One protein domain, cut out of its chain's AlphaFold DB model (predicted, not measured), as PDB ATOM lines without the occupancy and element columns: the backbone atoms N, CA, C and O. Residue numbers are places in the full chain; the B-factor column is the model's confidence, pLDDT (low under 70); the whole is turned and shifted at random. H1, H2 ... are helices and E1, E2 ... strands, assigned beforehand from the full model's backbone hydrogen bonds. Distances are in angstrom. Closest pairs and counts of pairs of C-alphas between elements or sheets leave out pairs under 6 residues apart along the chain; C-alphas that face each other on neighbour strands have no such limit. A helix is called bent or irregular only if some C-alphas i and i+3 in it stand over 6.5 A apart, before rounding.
ATOM      1  N   VAL A  21     -14.104  -2.509  36.194       89.62
ATOM      2  CA  VAL A  21     -13.061  -2.253  35.207       89.62
ATOM      3  C   VAL A  21     -13.573  -2.690  33.843       89.62
ATOM      4  O   VAL A  21     -14.154  -3.771  33.692       89.62
ATOM      5  N   TYR A  22     -13.341  -1.838  32.853       91.56
ATOM      6  CA  TYR A  22     -13.692  -2.073  31.462       91.56
ATOM      7  C   TYR A  22     -12.437  -1.980  30.608       91.56
ATOM      8  O   TYR A  22     -11.564  -1.165  30.892       91.56
ATOM      9  N   THR A  23     -12.373  -2.787  29.556       92.38
ATOM     10  CA  THR A  23     -11.408  -2.601  28.465       92.38
ATOM     11  C   THR A  23     -11.749  -1.352  27.646       92.38
ATOM     12  O   THR A  23     -12.849  -0.796  27.759       92.38
ATOM     13  N   LYS A  24     -10.845  -0.939  26.751       94.75
ATOM     14  CA  LYS A  24     -11.028   0.219  25.859       94.75
ATOM     15  C   LYS A  24     -12.285   0.127  24.991       94.75
ATOM     16  O   LYS A  24     -12.933   1.137  24.725       94.75
ATOM     17  N   ASP A  25     -12.648  -1.083  24.576       95.81
ATOM     18  CA  ASP A  25     -13.851  -1.405  23.800       95.81
ATOM     19  C   ASP A  25     -15.107  -1.636  24.667       95.81
ATOM     20  O   ASP A  25     -16.156  -2.033  24.161       95.81
ATOM     21  N   GLY A  26     -15.037  -1.340  25.969       92.50
ATOM     22  CA  GLY A  26     -16.181  -1.339  26.881       92.50
ATOM     23  C   GLY A  26     -16.597  -2.720  27.387       92.50
ATOM     24  O   GLY A  26     -17.702  -2.868  27.917       92.50
ATOM     25  N   VAL A  27     -15.744  -3.740  27.245       93.12
ATOM     26  CA  VAL A  27     -16.026  -5.086  27.756       93.12
ATOM     27  C   VAL A  27     -15.768  -5.107  29.266       93.12
ATOM     28  O   VAL A  27     -14.674  -4.746  29.702       93.12
ATOM     29  N   PRO A  28     -16.754  -5.510  30.092       92.62
ATOM     30  CA  PRO A  28     -16.580  -5.562  31.538       92.62
ATOM     31  C   PRO A  28     -15.690  -6.739  31.931       92.62
ATOM     32  O   PRO A  28     -15.963  -7.881  31.559       92.62
ATOM     33  N   LEU A  29     -14.667  -6.470  32.738       86.25
ATOM     34  CA  LEU A  29     -13.769  -7.499  33.272       86.25
ATOM     35  C   LEU A  29     -14.141  -7.918  34.692       86.25
ATOM     36  O   LEU A  29     -13.963  -9.077  35.063       86.25
ATOM     37  N   GLY A  30     -14.705  -6.997  35.472       86.94
ATOM     38  CA  GLY A  30     -15.150  -7.266  36.834       86.94
ATOM     39  C   GLY A  30     -14.800  -6.139  37.791       86.94
ATOM     40  O   GLY A  30     -14.459  -5.036  37.378       86.94
ATOM     41  N   ASP A  31     -14.927  -6.425  39.079       89.19
ATOM     42  CA  ASP A  31     -14.588  -5.498  40.157       89.19
ATOM     43  C   ASP A  31     -13.071  -5.254  40.227       89.19
ATOM     44  O   ASP A  31     -12.295  -6.210  40.261       89.19
ATOM     45  N   GLY A  32     -12.654  -3.984  40.241       85.56
ATOM     46  CA  GLY A  32     -11.240  -3.604  40.224       85.56
ATOM     47  C   GLY A  32     -10.447  -4.144  41.412       85.56
ATOM     48  O   GLY A  32      -9.399  -4.752  41.209       85.56
ATOM     49  N   ASP A  33     -10.972  -4.017  42.632       85.88
ATOM     50  CA  ASP A  33     -10.297  -4.509  43.842       85.88
ATOM     51  C   ASP A  33     -10.090  -6.029  43.784       85.88
ATOM     52  O   ASP A  33      -9.028  -6.550  44.145       85.88
ATOM     53  N   LEU A  34     -11.094  -6.756  43.286       85.50
ATOM     54  CA  LEU A  34     -10.996  -8.193  43.067       85.50
ATOM     55  C   LEU A  34      -9.950  -8.548  42.000       85.50
ATOM     56  O   LEU A  34      -9.184  -9.490  42.203       85.50
ATOM     57  N   LEU A  35      -9.898  -7.813  40.887       86.69
ATOM     58  CA  LEU A  35      -8.920  -8.043  39.820       86.69
ATOM     59  C   LEU A  35      -7.486  -7.805  40.305       86.69
ATOM     60  O   LEU A  35      -6.619  -8.648  40.069       86.69
ATOM     61  N   VAL A  36      -7.242  -6.716  41.039       88.00
ATOM     62  CA  VAL A  36      -5.930  -6.415  41.639       88.00
ATOM     63  C   VAL A  36      -5.509  -7.525  42.593       88.00
ATOM     64  O   VAL A  36      -4.384  -8.017  42.518       88.00
ATOM     65  N   LYS A  37      -6.431  -7.979  43.447       87.00
ATOM     66  CA  LYS A  37      -6.170  -9.072  44.383       87.00
ATOM     67  C   LYS A  37      -5.802 -10.372  43.666       87.00
ATOM     68  O   LYS A  37      -4.827 -11.013  44.044       87.00
ATOM     69  N   ILE A  38      -6.558 -10.756  42.637       86.12
ATOM     70  CA  ILE A  38      -6.284 -11.973  41.858       86.12
ATOM     71  C   ILE A  38      -4.930 -11.866  41.153       86.12
ATOM     72  O   ILE A  38      -4.165 -12.832  41.157       86.12
ATOM     73  N   CYS A  39      -4.615 -10.705  40.572       86.12
ATOM     74  CA  CYS A  39      -3.308 -10.450  39.972       86.12
ATOM     75  C   CYS A  39      -2.187 -10.647  40.999       86.12
ATOM     76  O   CYS A  39      -1.258 -11.408  40.733       86.12
ATOM     77  N   GLN A  40      -2.306 -10.037  42.182       86.88
ATOM     78  CA  GLN A  40      -1.283 -10.122  43.220       86.88
ATOM     79  C   GLN A  40      -1.089 -11.568  43.689       86.88
ATOM     80  O   GLN A  40       0.029 -12.069  43.679       86.88
ATOM     81  N   GLU A  41      -2.173 -12.275  44.023       88.31
ATOM     82  CA  GLU A  41      -2.104 -13.678  44.452       88.31
ATOM     83  C   GLU A  41      -1.480 -14.583  43.371       88.31
ATOM     84  O   GLU A  41      -0.697 -15.484  43.683       88.31
ATOM     85  N   SER A  42      -1.785 -14.332  42.092       77.94
ATOM     86  CA  SER A  42      -1.217 -15.084  40.963       77.94
ATOM     87  C   SER A  42       0.270 -14.790  40.760       77.94
ATOM     88  O   SER A  42       1.049 -15.703  40.467       77.94
ATOM     89  N   ALA A  43       0.669 -13.528  40.921       80.75
ATOM     90  CA  ALA A  43       2.054 -13.093  40.823       80.75
ATOM     91  C   ALA A  43       2.881 -13.659  41.984       80.75
ATOM     92  O   ALA A  43       3.887 -14.317  41.737       80.75
ATOM     93  N   ASP A  44       2.413 -13.530  43.225       85.12
ATOM     94  CA  ASP A  44       3.083 -14.063  44.417       85.12
ATOM     95  C   ASP A  44       3.289 -15.585  44.317       85.12
ATOM     96  O   ASP A  44       4.371 -16.107  44.611       85.12
ATOM     97  N   ALA A  45       2.271 -16.309  43.834       84.19
ATOM     98  CA  ALA A  45       2.366 -17.745  43.586       84.19
ATOM     99  C   ALA A  45       3.398 -18.086  42.497       84.19
ATOM    100  O   ALA A  45       4.148 -19.057  42.636       84.19
ATOM    101  N   SER A  46       3.452 -17.290  41.427       74.44
ATOM    102  CA  SER A  46       4.398 -17.469  40.318       74.44
ATOM    103  C   SER A  46       5.838 -17.149  40.718       74.44
ATOM    104  O   SER A  46       6.769 -17.835  40.297       74.44
ATOM    105  N   LEU A  47       6.025 -16.133  41.560       77.75
ATOM    106  CA  LEU A  47       7.330 -15.646  41.993       77.75
ATOM    107  C   LEU A  47       7.954 -16.512  43.095       77.75
ATOM    108  O   LEU A  47       9.174 -16.505  43.259       77.75
ATOM    109  N   GLN A  48       7.153 -17.290  43.833       83.31
ATOM    110  CA  GLN A  48       7.619 -18.192  44.898       83.31
ATOM    111  C   GLN A  48       8.465 -17.478  45.970       83.31
ATOM    112  O   GLN A  48       9.466 -18.012  46.450       83.31
ATOM    113  N   GLY A  49       8.066 -16.258  46.340       76.38
ATOM    114  CA  GLY A  49       8.775 -15.430  47.321       76.38
ATOM    115  C   GLY A  49      10.000 -14.691  46.775       76.38
ATOM    116  O   GLY A  49      10.779 -14.168  47.567       76.38
ATOM    117  N   LYS A  50      10.190 -14.668  45.451       73.06
ATOM    118  CA  LYS A  50      11.120 -13.756  44.776       73.06
ATOM    119  C   LYS A  50      10.436 -12.424  44.473       73.06
ATOM    120  O   LYS A  50       9.214 -12.367  44.376       73.06
ATOM    121  N   ASP A  51      11.237 -11.390  44.274       75.44
ATOM    122  CA  ASP A  51      10.732 -10.074  43.900       75.44
ATOM    123  C   ASP A  51      10.218 -10.057  42.453       75.44
ATOM    124  O   ASP A  51      10.756 -10.744  41.575       75.44
ATOM    125  N   LEU A  52       9.175  -9.263  42.200       71.00
ATOM    126  CA  LEU A  52       8.696  -8.996  40.850       71.00
ATOM    127  C   LEU A  52       9.693  -8.070  40.154       71.00
ATOM    128  O   LEU A  52       9.817  -6.904  40.520       71.00
ATOM    129  N   VAL A  53      10.386  -8.584  39.137       65.81
ATOM    130  CA  VAL A  53      11.364  -7.810  38.366       65.81
ATOM    131  C   VAL A  53      10.891  -7.665  36.925       65.81
ATOM    132  O   VAL A  53      10.762  -8.662  36.214       65.81
ATOM    133  N   LEU A  54      10.671  -6.427  36.479       63.75
ATOM    134  CA  LEU A  54      10.379  -6.091  35.083       63.75
ATOM    135  C   LEU A  54      11.495  -5.202  34.538       63.75
ATOM    136  O   LEU A  54      11.787  -4.160  35.113       63.75
ATOM    137  N   ASN A  55      12.146  -5.627  33.451       57.84
ATOM    138  CA  ASN A  55      13.275  -4.908  32.837       57.84
ATOM    139  C   ASN A  55      14.371  -4.493  33.844       57.84
ATOM    140  O   ASN A  55      14.940  -3.411  33.757       57.84
ATOM    141  N   GLY A  56      14.658  -5.355  34.828       53.03
ATOM    142  CA  GLY A  56      15.660  -5.097  35.872       53.03
ATOM    143  C   GLY A  56      15.179  -4.222  37.035       53.03
ATOM    144  O   GLY A  56      15.925  -4.026  37.991       53.03
ATOM    145  N   ILE A  57      13.934  -3.744  36.996       59.28
ATOM    146  CA  ILE A  57      13.327  -2.924  38.044       59.28
ATOM    147  C   ILE A  57      12.540  -3.828  38.987       59.28
ATOM    148  O   ILE A  57      11.632  -4.539  38.556       59.28
ATOM    149  N   THR A  58      12.886  -3.792  40.273       66.69
ATOM    150  CA  THR A  58      12.088  -4.446  41.316       66.69
ATOM    151  C   THR A  58      10.853  -3.604  41.604       66.69
ATOM    152  O   THR A  58      10.966  -2.428  41.946       66.69
ATOM    153  N   LEU A  59       9.679  -4.205  41.449       70.50
ATOM    154  CA  LEU A  59       8.390  -3.554  41.638       70.50
ATOM    155  C   LEU A  59       7.674  -4.145  42.848       70.50
ATOM    156  O   LEU A  59       7.715  -5.355  43.076       70.50
ATOM    157  N   ASP A  60       6.954  -3.299  43.585       80.75
ATOM    158  CA  ASP A  60       5.952  -3.793  44.521       80.75
ATOM    159  C   ASP A  60       4.849  -4.510  43.728       80.75
ATOM    160  O   ASP A  60       4.204  -3.925  42.851       80.75
ATOM    161  N   THR A  61       4.644  -5.797  44.017       82.81
ATOM    162  CA  THR A  61       3.699  -6.649  43.281       82.81
ATOM    163  C   THR A  61       2.285  -6.077  43.299       82.81
ATOM    164  O   THR A  61       1.560  -6.181  42.308       82.81
ATOM    165  N   ARG A  62       1.874  -5.454  44.412       84.38
ATOM    166  CA  ARG A  62       0.538  -4.877  44.535       84.38
ATOM    167  C   ARG A  62       0.413  -3.609  43.702       84.38
ATOM    168  O   ARG A  62      -0.561  -3.504  42.966       84.38
ATOM    169  N   ALA A  63       1.380  -2.698  43.768       82.50
ATOM    170  CA  ALA A  63       1.403  -1.486  42.954       82.50
ATOM    171  C   ALA A  63       1.416  -1.816  41.454       82.50
ATOM    172  O   ALA A  63       0.658  -1.229  40.683       82.50
ATOM    173  N   TYR A  64       2.207  -2.816  41.051       84.94
ATOM    174  CA  TYR A  64       2.190  -3.337  39.686       84.94
ATOM    175  C   TYR A  64       0.800  -3.843  39.286       84.94
ATOM    176  O   TYR A  64       0.276  -3.450  38.246       84.94
ATOM    177  N   CYS A  65       0.178  -4.687  40.110       86.50
ATOM    178  CA  CYS A  65      -1.138  -5.244  39.811       86.50
ATOM    179  C   CYS A  65      -2.247  -4.190  39.807       86.50
ATOM    180  O   CYS A  65      -3.154  -4.258  38.979       86.50
ATOM    181  N   GLU A  66      -2.168  -3.204  40.695       88.06
ATOM    182  CA  GLU A  66      -3.066  -2.056  40.718       88.06
ATOM    183  C   GLU A  66      -2.947  -1.262  39.424       88.06
ATOM    184  O   GLU A  66      -3.945  -1.012  38.749       88.06
ATOM    185  N   CYS A  67      -1.724  -0.968  39.000       85.75
ATOM    186  CA  CYS A  67      -1.521  -0.279  37.748       85.75
ATOM    187  C   CYS A  67      -1.981  -1.079  36.527       85.75
ATOM    188  O   CYS A  67      -2.709  -0.554  35.679       85.75
ATOM    189  N   ALA A  68      -1.578  -2.345  36.439       87.88
ATOM    190  CA  ALA A  68      -1.925  -3.195  35.319       87.88
ATOM    191  C   ALA A  68      -3.449  -3.277  35.173       87.88
ATOM    192  O   ALA A  68      -3.974  -3.054  34.089       87.88
ATOM    193  N   MET A  69      -4.174  -3.529  36.266       88.06
ATOM    194  CA  MET A  69      -5.626  -3.713  36.217       88.06
ATOM    195  C   MET A  69      -6.408  -2.406  36.067       88.06
ATOM    196  O   MET A  69      -7.466  -2.422  35.443       88.06
ATOM    197  N   LEU A  70      -5.931  -1.293  36.633       87.62
ATOM    198  CA  LEU A  70      -6.708  -0.047  36.697       87.62
ATOM    199  C   LEU A  70      -6.286   1.014  35.674       87.62
ATOM    200  O   LEU A  70      -7.064   1.932  35.427       87.62
ATOM    201  N   ASN A  71      -5.105   0.890  35.059       88.56
ATOM    202  CA  ASN A  71      -4.597   1.857  34.080       88.56
ATOM    203  C   ASN A  71      -4.284   1.205  32.731       88.56
ATOM    204  O   ASN A  71      -4.799   1.654  31.708       88.56
ATOM    205  N   LEU A  72      -3.502   0.119  32.720       88.25
ATOM    206  CA  LEU A  72      -3.102  -0.518  31.463       88.25
ATOM    207  C   LEU A  72      -4.241  -1.308  30.811       88.25
ATOM    208  O   LEU A  72      -4.578  -1.090  29.658       88.25
ATOM    209  N   ILE A  73      -4.863  -2.238  31.529       89.75
ATOM    210  CA  ILE A  73      -5.934  -3.069  30.968       89.75
ATOM    211  C   ILE A  73      -7.093  -2.220  30.395       89.75
ATOM    212  O   ILE A  73      -7.581  -2.551  29.311       89.75
ATOM    213  N   PRO A  74      -7.500  -1.097  31.018       90.50
ATOM    214  CA  PRO A  74      -8.464  -0.172  30.419       90.50
ATOM    215  C   PRO A  74      -8.017   0.533  29.134       90.50
ATOM    216  O   PRO A  74      -8.872   0.990  28.375       90.50
ATOM    217  N   SER A  75      -6.714   0.630  28.860       90.56
ATOM    218  CA  SER A  75      -6.193   1.219  27.619       90.56
ATOM    219  C   SER A  75      -6.152   0.224  26.449       90.56
ATOM    220  O   SER A  75      -5.989   0.636  25.297       90.56
ATOM    221  N   LEU A  76      -6.367  -1.068  26.715       91.88
ATOM    222  CA  LEU A  76      -6.289  -2.154  25.739       91.88
ATOM    223  C   LEU A  76      -7.673  -2.602  25.252       91.88
ATOM    224  O   LEU A  76      -8.649  -2.606  26.004       91.88
ATOM    225  N   GLU A  77      -7.765  -3.022  23.988       93.88
ATOM    226  CA  GLU A  77      -8.961  -3.707  23.478       93.88
ATOM    227  C   GLU A  77      -9.030  -5.150  24.003       93.88
ATOM    228  O   GLU A  77      -8.014  -5.841  24.117       93.88
ATOM    229  N   SER A  78     -10.241  -5.640  24.279       92.31
ATOM    230  CA  SER A  78     -10.460  -7.005  24.775       92.31
ATOM    231  C   SER A  78      -9.900  -8.083  23.841       92.31
ATOM    232  O   SER A  78      -9.366  -9.091  24.304       92.31
ATOM    233  N   SER A  79      -9.971  -7.850  22.528       92.81
ATOM    234  CA  SER A  79      -9.418  -8.706  21.475       92.81
ATOM    235  C   SER A  79      -7.912  -8.920  21.646       92.81
ATOM    236  O   SER A  79      -7.453 -10.061  21.619       92.81
ATOM    237  N   VAL A  80      -7.171  -7.840  21.906       91.06
ATOM    238  CA  VAL A  80      -5.715  -7.837  22.096       91.06
ATOM    239  C   VAL A  80      -5.332  -8.613  23.355       91.06
ATOM    240  O   VAL A  80      -4.436  -9.456  23.318       91.06
ATOM    241  N   ILE A  81      -6.055  -8.402  24.459       88.56
ATOM    242  CA  ILE A  81      -5.824  -9.121  25.722       88.56
ATOM    243  C   ILE A  81      -6.067 -10.626  25.537       88.56
ATOM    244  O   ILE A  81      -5.261 -11.455  25.969       88.56
ATOM    245  N   ILE A  82      -7.177 -10.997  24.890       88.62
ATOM    246  CA  ILE A  82      -7.542 -12.398  24.646       88.62
ATOM    247  C   ILE A  82      -6.512 -13.074  23.741       88.62
ATOM    248  O   ILE A  82      -6.092 -14.196  24.033       88.62
ATOM    249  N   GLU A  83      -6.082 -12.406  22.670       90.31
ATOM    250  CA  GLU A  83      -5.075 -12.925  21.746       90.31
ATOM    251  C   GLU A  83      -3.723 -13.114  22.438       90.31
ATOM    252  O   GLU A  83      -3.132 -14.195  22.345       90.31
ATOM    253  N   ALA A  84      -3.252 -12.117  23.187       83.69
ATOM    254  CA  ALA A  84      -1.993 -12.199  23.919       83.69
ATOM    255  C   ALA A  84      -2.021 -13.308  24.980       83.69
ATOM    256  O   ALA A  84      -1.049 -14.047  25.136       83.69
ATOM    257  N   ASN A  85      -3.152 -13.496  25.666       82.69
ATOM    258  CA  ASN A  85      -3.316 -14.588  26.621       82.69
ATOM    259  C   ASN A  85      -3.318 -15.963  25.930       82.69
ATOM    260  O   ASN A  85      -2.603 -16.871  26.346       82.69
ATOM    261  N   ALA A  86      -4.086 -16.118  24.846       88.81
ATOM    262  CA  ALA A  86      -4.198 -17.381  24.114       88.81
ATOM    263  C   ALA A  86      -2.887 -17.791  23.420       88.81
ATOM    264  O   ALA A  86      -2.608 -18.980  23.276       88.81
ATOM    265  N   SER A  87      -2.083 -16.813  23.002       85.12
ATOM    266  CA  SER A  87      -0.788 -17.025  22.349       85.12
ATOM    267  C   SER A  87       0.397 -17.096  23.321       85.12
ATOM    268  O   SER A  87       1.521 -17.331  22.881       85.12
ATOM    269  N   GLY A  88       0.175 -16.915  24.630       75.81
ATOM    270  CA  GLY A  88       1.249 -16.878  25.631       75.81
ATOM    271  C   GLY A  88       2.151 -15.641  25.529       75.81
ATOM    272  O   GLY A  88       3.241 -15.626  26.091       75.81
ATOM    273  N   LYS A  89       1.699 -14.602  24.822       80.44
ATOM    274  CA  LYS A  89       2.411 -13.345  24.562       80.44
ATOM    275  C   LYS A  89       1.990 -12.209  25.486       80.44
ATOM    276  O   LYS A  89       2.255 -11.048  25.198       80.44
ATOM    277  N   MET A  90       1.350 -12.526  26.613       77.88
ATOM    278  CA  MET A  90       0.932 -11.511  27.580       77.88
ATOM    279  C   MET A  90       2.116 -10.651  28.023       77.88
ATOM    280  O   MET A  90       1.992  -9.436  28.052       77.88
ATOM    281  N   MET A  91       3.291 -11.243  28.271       69.50
ATOM    282  CA  MET A  91       4.447 -10.420  28.623       69.50
ATOM    283  C   MET A  91       4.924  -9.515  27.492       69.50
ATOM    284  O   MET A  91       5.259  -8.372  27.763       69.50
ATOM    285  N   GLU A  92       4.912  -9.991  26.246       72.62
ATOM    286  CA  GLU A  92       5.277  -9.179  25.081       72.62
ATOM    287  C   GLU A  92       4.358  -7.953  24.970       72.62
ATOM    288  O   GLU A  92       4.858  -6.840  24.837       72.62
ATOM    289  N   LEU A  93       3.044  -8.150  25.144       78.50
ATOM    290  CA  LEU A  93       2.043  -7.079  25.167       78.50
ATOM    291  C   LEU A  93       2.304  -6.066  26.292       78.50
ATOM    292  O   LEU A  93       2.245  -4.864  26.062       78.50
ATOM    293  N   LEU A  94       2.610  -6.533  27.504       74.56
ATOM    294  CA  LEU A  94       2.879  -5.656  28.651       74.56
ATOM    295  C   LEU A  94       4.187  -4.860  28.493       74.56
ATOM    296  O   LEU A  94       4.298  -3.756  29.019       74.56
ATOM    297  N   THR A  95       5.174  -5.417  27.787       66.19
ATOM    298  CA  THR A  95       6.474  -4.772  27.522       66.19
ATOM    299  C   THR A  95       6.512  -3.958  26.228       66.19
ATOM    300  O   THR A  95       7.546  -3.378  25.906       66.19
ATOM    301  N   GLU A  96       5.416  -3.926  25.467       75.25
ATOM    302  CA  GLU A  96       5.271  -3.039  24.312       75.25
ATOM    303  C   GLU A  96       5.360  -1.577  24.769       75.25
ATOM    304  O   GLU A  96       4.867  -1.239  25.843       75.25
ATOM    305  N   SER A  97       5.999  -0.710  23.982       56.97
ATOM    306  CA  SER A  97       6.444   0.623  24.419       56.97
ATOM    307  C   SER A  97       5.355   1.465  25.091       56.97
ATOM    308  O   SER A  97       5.570   1.972  26.189       56.97
ATOM    309  N   GLU A  98       4.179   1.588  24.472       72.69
ATOM    310  CA  GLU A  98       3.062   2.373  25.021       72.69
ATOM    311  C   GLU A  98       2.511   1.760  26.319       72.69
ATOM    312  O   GLU A  98       2.185   2.472  27.267       72.69
ATOM    313  N   ASN A  99       2.462   0.430  26.392       79.50
ATOM    314  CA  ASN A  99       1.925  -0.304  27.536       79.50
ATOM    315  C   ASN A  99       2.893  -0.289  28.721       79.50
ATOM    316  O   ASN A  99       2.484  -0.113  29.869       79.50
ATOM    317  N   PHE A 100       4.186  -0.426  28.433       72.88
ATOM    318  CA  PHE A 100       5.247  -0.353  29.421       72.88
ATOM    319  C   PHE A 100       5.365   1.055  30.006       72.88
ATOM    320  O   PHE A 100       5.523   1.184  31.217       72.88
ATOM    321  N   GLN A 101       5.205   2.103  29.190       66.25
ATOM    322  CA  GLN A 101       5.185   3.481  29.684       66.25
ATOM    323  C   GLN A 101       4.046   3.693  30.691       66.25
ATOM    324  O   GLN A 101       4.294   4.190  31.786       66.25
ATOM    325  N   ILE A 102       2.831   3.215  30.384       77.62
ATOM    326  CA  ILE A 102       1.699   3.266  31.325       77.62
ATOM    327  C   ILE A 102       2.052   2.563  32.639       77.62
ATOM    328  O   ILE A 102       1.735   3.089  33.703       77.62
ATOM    329  N   LEU A 103       2.713   1.398  32.570       75.94
ATOM    330  CA  LEU A 103       3.137   0.629  33.745       75.94
ATOM    331  C   LEU A 103       4.233   1.311  34.561       75.94
ATOM    332  O   LEU A 103       4.255   1.132  35.771       75.94
ATOM    333  N   ILE A 104       5.145   2.051  33.939       70.31
ATOM    334  CA  ILE A 104       6.201   2.775  34.651       70.31
ATOM    335  C   ILE A 104       5.648   4.044  35.292       70.31
ATOM    336  O   ILE A 104       5.897   4.280  36.474       70.31
ATOM    337  N   ASP A 105       4.841   4.814  34.561       70.31
ATOM    338  CA  ASP A 105       4.271   6.072  35.048       70.31
ATOM    339  C   ASP A 105       3.467   5.864  36.334       70.31
ATOM    340  O   ASP A 105       3.615   6.604  37.304       70.31
ATOM    341  N   CYS A 106       2.662   4.805  36.380       75.38
ATOM    342  CA  CYS A 106       1.790   4.511  37.512       75.38
ATOM    343  C   CYS A 106       2.497   3.873  38.724       75.38
ATOM    344  O   CYS A 106       2.024   4.037  39.849       75.38
ATOM    345  N   VAL A 107       3.583   3.109  38.530       74.06
ATOM    346  CA  VAL A 107       4.315   2.465  39.636       74.06
ATOM    347  C   VAL A 107       5.460   3.328  40.135       74.06
ATOM    348  O   VAL A 107       5.979   3.037  41.206       74.06
ATOM    349  N   SER A 108       5.833   4.387  39.415       61.03
ATOM    350  CA  SER A 108       6.938   5.293  39.753       61.03
ATOM    351  C   SER A 108       6.912   5.800  41.205       61.03
ATOM    352  O   SER A 108       7.963   5.899  41.832       61.03
ATOM    353  N   GLU A 109       5.731   6.034  41.786       55.53
ATOM    354  CA  GLU A 109       5.575   6.480  43.182       55.53
ATOM    355  C   GLU A 109       5.768   5.362  44.230       55.53
ATOM    356  O   GLU A 109       6.048   5.649  45.395       55.53
TER     357      GLU A 109
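Overview. This is residues 21 to 109 of the 241 residues of an uncharacterized protein of Cryomorphaceae bacterium BACL23 MAG-120924-bin60 (UniProt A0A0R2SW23). A helix, H2, runs through the middle of a helical body, with H1 and H5 packed on roughly opposite sides of it, each crossing it steeply. H3 and the short H4, which follow H2 along the chain, make a corner with each other, while a small hairpin of strands, E2 and E3, and the strand E1 lie toward the two ends of the longest axis. The printed part has 89 residues, with five named helices and three named strands in the order E1, H1, E2, E3, H2, H3, H4, H5; the one sheet has the order E2 - E3 and is antiparallel, and the class is mostly helix. The whole is compact, with a radius of gyration of the C-alphas of 12.5 A, and rounded, spanning 34 by 28 by 27 A.

Along the chain. Begin at the sheet: E2 is residues 52 to 54, 6.7 A long, and E3 is residues 57 to 59, 6.1 A long. Find C-alpha 61 at (3.699, -6.649, 43.281); from there H2, residues 61 to 75, runs 20.1 A. H2 is only just irregular: C-alphas 70 and 73 are 6.52 A apart. Go back to C-alpha 28 at (-16.580, -5.562, 31.538), where E1, residues 28 to 31, begins and runs 8.8 A; H1, residues 32 to 47, follows and covers 22.2 A. After H2 come H3, residues 78 to 86, 12.1 A, and H4, residues 90 to 94, 6.3 A. H5, residues 97 to 107, runs 15.5 A and ends at C-alpha 107, (4.315, 2.465, 39.636).

Arrangement. Look first at the hairpin of E2 and E3, antiparallel at 139 degrees, where N 54 and O 57 are 3.0 A apart and N 59 and O 52 are 2.9 A apart, both within hydrogen-bond range. H1 and H2 touch, their closest C-alphas those of Val 36 and Cys 65 at 5.3 A; they run opposite ways at a steep tilt of 53 degrees. H2 and H5 touch too, closest at the C-alphas of Cys 67 and Cys 106, 5.8 A, opposite ways at a steep tilt of 46 degrees. H1 and H5 are apart. H3 and H4 touch only at the corner, closest at the C-alphas of Ala 84 and Met 90, 4.7 A. H4 and H5 are close but not clearly touching, with the C-alphas of Leu 94 and Phe 100 5.9 A apart. H2 and H3 are apart, but only just, at 8.0 A. E1 and H1 meet only through their link, E1 and H2 are near each other, and E1 pairs with no named strand, though residues 21 to 22 pair antiparallel with residues 28 to 30 of E1. In H1, H3, H4 and H5 every O i to N i+4 pair is within hydrogen-bond range; in H2, 8 of 11 are.

Size, cuts and confidence. Look for the two farthest C-alphas at Asp 25 and Gly 49, 35.5 A apart. The printed part has no cut, and the links between the named elements are tight. In the B-factor column you will find a mean pLDDT of 80.9 for the printed part, with values under 70 at residues 53 to 58, 91, 95, 97, 101 and 108 to 109.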